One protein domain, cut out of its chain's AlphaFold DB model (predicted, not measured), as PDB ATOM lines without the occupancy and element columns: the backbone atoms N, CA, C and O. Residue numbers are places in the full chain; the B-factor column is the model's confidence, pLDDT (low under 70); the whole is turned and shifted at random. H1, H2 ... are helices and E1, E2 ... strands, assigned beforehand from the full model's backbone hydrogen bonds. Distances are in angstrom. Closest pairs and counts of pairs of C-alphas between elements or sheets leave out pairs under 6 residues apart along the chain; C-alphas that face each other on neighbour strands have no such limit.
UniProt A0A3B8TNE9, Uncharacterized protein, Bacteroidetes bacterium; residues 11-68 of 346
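Overview. This is residues 11 to 68 of the 346 residues of an uncharacterized protein of Bacteroidetes bacterium (UniProt A0A3B8TNE9). Look first for a small head with one long arm: the three strands E1, E2 and E3 make a small sheet in a compact head, and the helix H1 sticks out from that head on its own. The loops of residues 36 to 45 and 58 to 68 make up much of the rest of the head, while H1, residues 11 to 27, gives the domain its length. The printed part has 58 residues with one named helix and three named strands, in the order H1, E1, E2, E3; the sheet order is E1, E2, E3, mixed, and the class is mixed, helices and strands. The whole is only just loose, close to extended, with a radius of gyration of the C-alphas of 15.5 A and spans of 50 by 23 by 15 A.

Arrangement. Begin at the inner strand of the sheet, E2, residues 46 to 50. On one side of it look for the edge strand E1, residues 31 to 35, which is parallel to E2 at 22 degrees between their directions. There N 33 and O 47 are within hydrogen-bond range at 2.8 A, and the C-alphas of Phe 32 and Met 47 face each other at 4.5 A. On the other side is the edge strand E3, residues 53 to 57, antiparallel to E2 at 150 degrees. E2 and E3 form a hairpin, with N 57 and O 46 at 2.8 A and N 48 and O 55 at 2.9 A, both within hydrogen-bond range. Now move outward to H1, residues 11 to 27, which stands free. It is not on the sheet, with 0 pairs of C-alphas within 10 A, and it is apart from E2 and from E3. In its backbone 10 of 13 O i to N i+4 pairs are within hydrogen-bond range.

Along the chain. Find C-alpha 46 at (213.377, 218.766, 283.595); from there E2 runs 13.0 A to C-alpha 50. E1 runs 12.4 A from Asn 31 to Glu 35, and E3 runs 12.9 A from Leu 53 to Ala 57, where the C-alpha is at (210.255, 221.978, 286.645). Then go to C-alpha 11 at (210.088, 190.260, 262.171), where H1 begins; it runs 24.5 A to C-alpha 27.

Size, cuts and confidence. Without H1, the body of 41 residues spans 25 by 18 by 15 A, with a radius of gyration of 9.0 A. The two C-alphas farthest apart are those of Asp 11 and Pro 68, 50.7 A. The printed part has no cut. The links H1 to E1 and E2 to E3 are tight, and E1 to E2, with 10 residues between them, is short. Read the B-factor column for the model's confidence: the mean pLDDT of the printed part is 72.9, residues 11 to 30 are under 70, and H1 has a mean of 49.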
ATOM      1  N   ASP A  11     210.648 190.057 260.820       42.91
ATOM      2  CA  ASP A  11     210.088 190.260 262.171       42.91
ATOM      3  C   ASP A  11     211.038 191.016 263.113       42.91
ATOM      4  O   ASP A  11     210.605 191.759 263.995       42.91
ATOM      5  N   THR A  12     212.348 190.901 262.894       47.12
ATOM      6  CA  THR A  12     213.357 191.586 263.719       47.12
ATOM      7  C   THR A  12     213.477 193.083 263.369       47.12
ATOM      8  O   THR A  12     213.891 193.902 264.196       47.12
ATOM      9  N   PHE A  13     213.078 193.479 262.155       42.78
ATOM     10  CA  PHE A  13     213.189 194.866 261.690       42.78
ATOM     11  C   PHE A  13     212.006 195.744 262.133       42.78
ATOM     12  O   PHE A  13     212.186 196.934 262.373       42.78
ATOM     13  N   LEU A  14     210.817 195.159 262.323       44.03
ATOM     14  CA  LEU A  14     209.645 195.886 262.827       44.03
ATOM     15  C   LEU A  14     209.627 196.003 264.362       44.03
ATOM     16  O   LEU A  14     209.173 197.016 264.880       44.03
ATOM     17  N   GLN A  15     210.196 195.042 265.102       52.44
ATOM     18  CA  GLN A  15     210.261 195.136 266.570       52.44
ATOM     19  C   GLN A  15     211.298 196.149 267.081       52.44
ATOM     20  O   GLN A  15     211.089 196.759 268.128       52.44
ATOM     21  N   SER A  16     212.401 196.365 266.357       54.62
ATOM     22  CA  SER A  16     213.485 197.250 266.815       54.62
ATOM     23  C   SER A  16     213.204 198.735 266.582       54.62
ATOM     24  O   SER A  16     213.579 199.555 267.418       54.62
ATOM     25  N   ALA A  17     212.504 199.096 265.502       53.19
ATOM     26  CA  ALA A  17     212.117 200.481 265.235       53.19
ATOM     27  C   ALA A  17     211.034 200.970 266.213       53.19
ATOM     28  O   ALA A  17     211.159 202.069 266.750       53.19
ATOM     29  N   ASP A  18     210.038 200.133 266.520       54.78
ATOM     30  CA  ASP A  18     209.003 200.464 267.506       54.78
ATOM     31  C   ASP A  18     209.536 200.417 268.943       54.78
ATOM     32  O   ASP A  18     209.200 201.297 269.732       54.78
ATOM     33  N   GLN A  19     210.445 199.498 269.300       54.22
ATOM     34  CA  GLN A  19     211.126 199.564 270.601       54.22
ATOM     35  C   GLN A  19     212.033 200.791 270.725       54.22
ATOM     36  O   GLN A  19     212.046 201.411 271.783       54.22
ATOM     37  N   ALA A  20     212.764 201.185 269.680       53.03
ATOM     38  CA  ALA A  20     213.590 202.392 269.705       53.03
ATOM     39  C   ALA A  20     212.739 203.673 269.744       53.03
ATOM     40  O   ALA A  20     213.102 204.621 270.438       53.03
ATOM     41  N   ALA A  21     211.580 203.696 269.077       55.44
ATOM     42  CA  ALA A  21     210.622 204.797 269.151       55.44
ATOM     43  C   ALA A  21     209.887 204.844 270.502       55.44
ATOM     44  O   ALA A  21     209.648 205.927 271.036       55.44
ATOM     45  N   MET A  22     209.572 203.692 271.105       48.00
ATOM     46  CA  MET A  22     209.005 203.611 272.456       48.00
ATOM     47  C   MET A  22     210.036 203.982 273.531       48.00
ATOM     48  O   MET A  22     209.698 204.722 274.449       48.00
ATOM     49  N   MET A  23     211.297 203.560 273.398       46.31
ATOM     50  CA  MET A  23     212.404 203.939 274.292       46.31
ATOM     51  C   MET A  23     212.813 205.407 274.114       46.31
ATOM     52  O   MET A  23     213.089 206.087 275.099       46.31
ATOM     53  N   GLY A  24     212.782 205.926 272.884       46.75
ATOM     54  CA  GLY A  24     212.977 207.346 272.587       46.75
ATOM     55  C   GLY A  24     211.866 208.220 273.173       46.75
ATOM     56  O   GLY A  24     212.150 209.265 273.748       46.75
ATOM     57  N   ASN A  25     210.610 207.760 273.126       49.88
ATOM     58  CA  ASN A  25     209.481 208.440 273.771       49.88
ATOM     59  C   ASN A  25     209.472 208.303 275.302       49.88
ATOM     60  O   ASN A  25     208.922 209.167 275.982       49.88
ATOM     61  N   LEU A  26     210.082 207.254 275.865       44.72
ATOM     62  CA  LEU A  26     210.255 207.115 277.314       44.72
ATOM     63  C   LEU A  26     211.377 208.033 277.830       44.72
ATOM     64  O   LEU A  26     211.197 208.701 278.845       44.72
ATOM     65  N   ALA A  27     212.482 208.149 277.085       47.38
ATOM     66  CA  ALA A  27     213.551 209.116 277.348       47.38
ATOM     67  C   ALA A  27     213.101 210.578 277.140       47.38
ATOM     68  O   ALA A  27     213.639 211.484 277.767       47.38
ATOM     69  N   ALA A  28     212.083 210.813 276.306       49.03
ATOM     70  CA  ALA A  28     211.480 212.130 276.109       49.03
ATOM     71  C   ALA A  28     210.508 212.555 277.227       49.03
ATOM     72  O   ALA A  28     210.052 213.696 277.218       49.03
ATOM     73  N   ARG A  29     210.157 211.675 278.176       57.72
ATOM     74  CA  ARG A  29     209.131 211.984 279.189       57.72
ATOM     75  C   ARG A  29     209.660 212.549 280.501       57.72
ATOM     76  O   ARG A  29     208.868 213.104 281.251       57.72
ATOM     77  N   VAL A  30     210.961 212.460 280.757       62.72
ATOM     78  CA  VAL A  30     211.614 213.036 281.935       62.72
ATOM     79  C   VAL A  30     213.085 213.274 281.597       62.72
ATOM     80  O   VAL A  30     213.834 212.319 281.406       62.72
ATOM     81  N   ASN A  31     213.523 214.532 281.549       81.88
ATOM     82  CA  ASN A  31     214.943 214.850 281.393       81.88
ATOM     83  C   ASN A  31     215.569 215.069 282.774       81.88
ATOM     84  O   ASN A  31     215.417 216.142 283.354       81.88
ATOM     85  N   PHE A  32     216.237 214.055 283.320       82.81
ATOM     86  CA  PHE A  32     216.908 214.163 284.613       82.81
ATOM     87  C   PHE A  32     218.246 214.900 284.469       82.81
ATOM     88  O   PHE A  32     219.149 214.454 283.767       82.81
ATOM     89  N   THR A  33     218.370 216.028 285.158       88.00
ATOM     90  CA  THR A  33     219.478 216.985 285.012       88.00
ATOM     91  C   THR A  33     220.468 216.965 286.177       88.00
ATOM     92  O   THR A  33     221.435 217.723 286.172       88.00
ATOM     93  N   GLY A  34     220.276 216.058 287.142       87.88
ATOM     94  CA  GLY A  34     221.140 215.907 288.312       87.88
ATOM     95  C   GLY A  34     220.695 216.759 289.499       87.88
ATOM     96  O   GLY A  34     219.511 217.043 289.664       87.88
ATOM     97  N   GLU A  35     221.647 217.132 290.354       89.69
ATOM     98  CA  GLU A  35     221.369 217.976 291.516       89.69
ATOM     99  C   GLU A  35     220.976 219.396 291.085       89.69
ATOM    100  O   GLU A  35     221.537 219.964 290.143       89.69
ATOM    101  N   TRP A  36     219.982 219.960 291.769       90.69
ATOM    102  CA  TRP A  36     219.532 221.321 291.548       90.69
ATOM    103  C   TRP A  36     220.671 222.308 291.805       90.69
ATOM    104  O   TRP A  36     221.368 222.241 292.815       90.69
ATOM    105  N   ASN A  37     220.816 223.268 290.897       88.94
ATOM    106  CA  ASN A  37     221.784 224.344 290.996       88.94
ATOM    107  C   ASN A  37     221.073 225.696 290.811       88.94
ATOM    108  O   ASN A  37     220.468 225.908 289.758       88.94
ATOM    109  N   PRO A  38     221.184 226.640 291.768       85.62
ATOM    110  CA  PRO A  38     220.544 227.957 291.670       85.62
ATOM    111  C   PRO A  38     221.021 228.800 290.477       85.62
ATOM    112  O   PRO A  38     220.336 229.738 290.073       85.62
ATOM    113  N   ALA A  39     222.191 228.497 289.904       88.94
ATOM    114  CA  ALA A  39     222.720 229.185 288.726       88.94
ATOM    115  C   ALA A  39     222.173 228.633 287.395       88.94
ATOM    116  O   ALA A  39     222.403 229.234 286.344       88.94
ATOM    117  N   THR A  40     221.459 227.505 287.422       89.12
ATOM    118  CA  THR A  40     220.922 226.847 286.228       89.12
ATOM    119  C   THR A  40     219.440 227.168 286.073       89.12
ATOM    120  O   THR A  40     218.644 226.966 286.985       89.12
ATOM    121  N   ALA A  41     219.059 227.650 284.891       89.75
ATOM    122  CA  ALA A  41     217.663 227.808 284.512       89.75
ATOM    123  C   ALA A  41     217.162 226.510 283.866       89.75
ATOM    124  O   ALA A  41     217.623 226.135 282.787       89.75
ATOM    125  N   TYR A  42     216.226 225.834 284.527       90.06
ATOM    126  CA  TYR A  42     215.659 224.579 284.051       90.06
ATOM    127  C   TYR A  42     214.440 224.833 283.155       90.06
ATOM    128  O   TYR A  42     213.622 225.725 283.401       90.06
ATOM    129  N   THR A  43     214.319 224.064 282.078       89.62
ATOM    130  CA  THR A  43     213.142 224.050 281.207       89.62
ATOM    131  C   THR A  43     212.054 223.166 281.802       89.62
ATOM    132  O   THR A  43     212.349 222.232 282.545       89.62
ATOM    133  N   ALA A  44     210.798 223.408 281.422       86.19
ATOM    134  CA  ALA A  44     209.688 222.565 281.850       86.19
ATOM    135  C   ALA A  44     209.975 221.072 281.578       86.19
ATOM    136  O   ALA A  44     210.604 220.727 280.574       86.19
ATOM    137  N   GLN A  45     209.508 220.207 282.479       85.94
ATOM    138  CA  GLN A  45     209.698 218.751 282.498       85.94
ATOM    139  C   GLN A  45     211.133 218.267 282.773       85.94
ATOM    140  O   GLN A  45     211.389 217.059 282.758       85.94
ATOM    141  N   GLN A  46     212.075 219.170 283.066       89.94
ATOM    142  CA  GLN A  46     213.377 218.766 283.595       89.94
ATOM    143  C   GLN A  46     213.260 218.379 285.064       89.94
ATOM    144  O   GLN A  46     212.630 219.077 285.855       89.94
ATOM    145  N   MET A  47     213.886 217.263 285.417       88.88
ATOM    146  CA  MET A  47     213.919 216.741 286.774       88.88
ATOM    147  C   MET A  47     215.252 217.023 287.440       88.88
ATOM    148  O   MET A  47     216.306 216.893 286.816       88.88
ATOM    149  N   VAL A  48     215.192 217.368 288.720       89.25
ATOM    150  CA  VAL A  48     216.355 217.596 289.578       89.25
ATOM    151  C   VAL A  48     216.210 216.824 290.880       89.25
ATOM    152  O   VAL A  48     215.096 216.540 291.327       89.25
ATOM    153  N   THR A  49     217.338 216.528 291.517       86.69
ATOM    154  CA  THR A  49     217.382 216.184 292.942       86.69
ATOM    155  C   THR A  49     217.749 217.404 293.770       86.69
ATOM    156  O   THR A  49     218.601 218.184 293.367       86.69
ATOM    157  N   SER A  50     217.156 217.566 294.948       79.94
ATOM    158  CA  SER A  50     217.607 218.568 295.918       79.94
ATOM    159  C   SER A  50     217.458 218.013 297.327       79.94
ATOM    160  O   SER A  50     216.348 217.735 297.791       79.94
ATOM    161  N   GLY A  51     218.592 217.754 297.980       76.56
ATOM    162  CA  GLY A  51     218.625 216.921 299.182       76.56
ATOM    163  C   GLY A  51     218.082 215.516 298.899       76.56
ATOM    164  O   GLY A  51     218.560 214.829 298.000       76.56
ATOM    165  N   SER A  52     217.071 215.090 299.660       71.06
ATOM    166  CA  SER A  52     216.393 213.797 299.487       71.06
ATOM    167  C   SER A  52     215.219 213.826 298.501       71.06
ATOM    168  O   SER A  52     214.565 212.801 298.320       71.06
ATOM    169  N   LEU A  53     214.915 214.979 297.898       74.81
ATOM    170  CA  LEU A  53     213.715 215.173 297.083       74.81
ATOM    171  C   LEU A  53     214.017 215.070 295.592       74.81
ATOM    172  O   LEU A  53     215.110 215.413 295.135       74.81
ATOM    173  N   ILE A  54     212.996 214.668 294.839       83.19
ATOM    174  CA  ILE A  54     212.957 214.735 293.379       83.19
ATOM    175  C   ILE A  54     211.871 215.733 292.981       83.19
ATOM    176  O   ILE A  54     210.728 215.609 293.427       83.19
ATOM    177  N   ALA A  55     212.211 216.690 292.120       86.12
ATOM    178  CA  ALA A  55     211.279 217.697 291.623       86.12
ATOM    179  C   ALA A  55     211.340 217.827 290.097       86.12
ATOM    180  O   ALA A  55     212.399 217.648 289.498       86.12
ATOM    181  N   ILE A  56     210.204 218.156 289.483       88.62
ATOM    182  CA  ILE A  56     210.041 218.446 288.056       88.62
ATOM    183  C   ILE A  56     209.802 219.941 287.892       88.62
ATOM    184  O   ILE A  56     208.903 220.491 288.519       88.62
ATOM    185  N   ALA A  57     210.555 220.606 287.025       88.56
ATOM    186  CA  ALA A  57     210.255 221.978 286.645       88.56
ATOM    187  C   ALA A  57     208.910 222.010 285.902       88.56
ATOM    188  O   ALA A  57     208.768 221.380 284.853       88.56
ATOM    189  N   ASN A  58     207.924 222.744 286.407       87.25
ATOM    190  CA  ASN A  58     206.609 222.866 285.761       87.25
ATOM    191  C   ASN A  58     206.513 224.106 284.850       87.25
ATOM    192  O   ASN A  58     205.594 224.226 284.039       87.25
ATOM    193  N   ALA A  59     207.517 224.985 284.918       85.31
ATOM    194  CA  ALA A  59     207.668 226.171 284.090       85.31
ATOM    195  C   ALA A  59     209.061 226.231 283.437       85.31
ATOM    196  O   ALA A  59     210.024 225.607 283.889       85.31
ATOM    197  N   ALA A  60     209.183 227.002 282.356       83.62
ATOM    198  CA  ALA A  60     210.485 227.336 281.786       83.62
ATOM    199  C   ALA A  60     211.217 228.364 282.662       83.62
ATOM    200  O   ALA A  60     210.585 229.215 283.285       83.62
ATOM    201  N   ASN A  61     212.550 228.317 282.648       84.94
ATOM    202  CA  ASN A  61     213.430 229.161 283.463       84.94
ATOM    203  C   ASN A  61     213.242 228.981 284.978       84.94
ATOM    204  O   ASN A  61     213.454 229.914 285.749       84.94
ATOM    205  N   SER A  62     212.867 227.777 285.408       86.44
ATOM    206  CA  SER A  62     212.769 227.431 286.825       86.44
ATOM    207  C   SER A  62     214.175 227.399 287.417       86.44
ATOM    208  O   SER A  62     214.975 226.571 287.009       86.44
ATOM    209  N   ASN A  63     214.515 228.311 288.323       84.00
ATOM    210  CA  ASN A  63     215.830 228.370 288.987       84.00
ATOM    211  C   ASN A  63     215.726 228.605 290.505       84.00
ATOM    212  O   ASN A  63     216.735 228.637 291.207       84.00
ATOM    213  N   THR A  64     214.506 228.746 291.023       84.19
ATOM    214  CA  THR A  64     214.216 228.787 292.459       84.19
ATOM    215  C   THR A  64     214.490 227.425 293.092       84.19
ATOM    216  O   THR A  64     214.554 226.417 292.387       84.19
ATOM    217  N   ASN A  65     214.673 227.371 294.413       81.31
ATOM    218  CA  ASN A  65     214.910 226.098 295.092       81.31
ATOM    219  C   ASN A  65     213.662 225.194 294.979       81.31
ATOM    220  O   ASN A  65     212.565 225.647 295.310       81.31
ATOM    221  N   PRO A  66     213.796 223.943 294.504       77.94
ATOM    222  CA  PRO A  66     212.697 222.982 294.453       77.94
ATOM    223  C   PRO A  66     212.282 222.451 295.830       77.94
ATOM    224  O   PRO A  66     211.179 221.932 295.968       77.94
ATOM    225  N   VAL A  67     213.142 222.554 296.848       74.81
ATOM    226  CA  VAL A  67     212.811 222.148 298.220       74.81
ATOM    227  C   VAL A  67     211.923 223.221 298.837       74.81
ATOM    228  O   VAL A  67     212.314 224.392 298.804       74.81
ATOM    229  N   PRO A  68     210.778 222.858 299.447       71.88
ATOM    230  CA  PRO A  68     210.023 223.795 300.260       71.88
ATOM    231  C   PRO A  68     210.938 224.416 301.314       71.88
ATOM    232  O   PRO A  68     211.540 223.707 302.125       71.88
TER     233      PRO A  68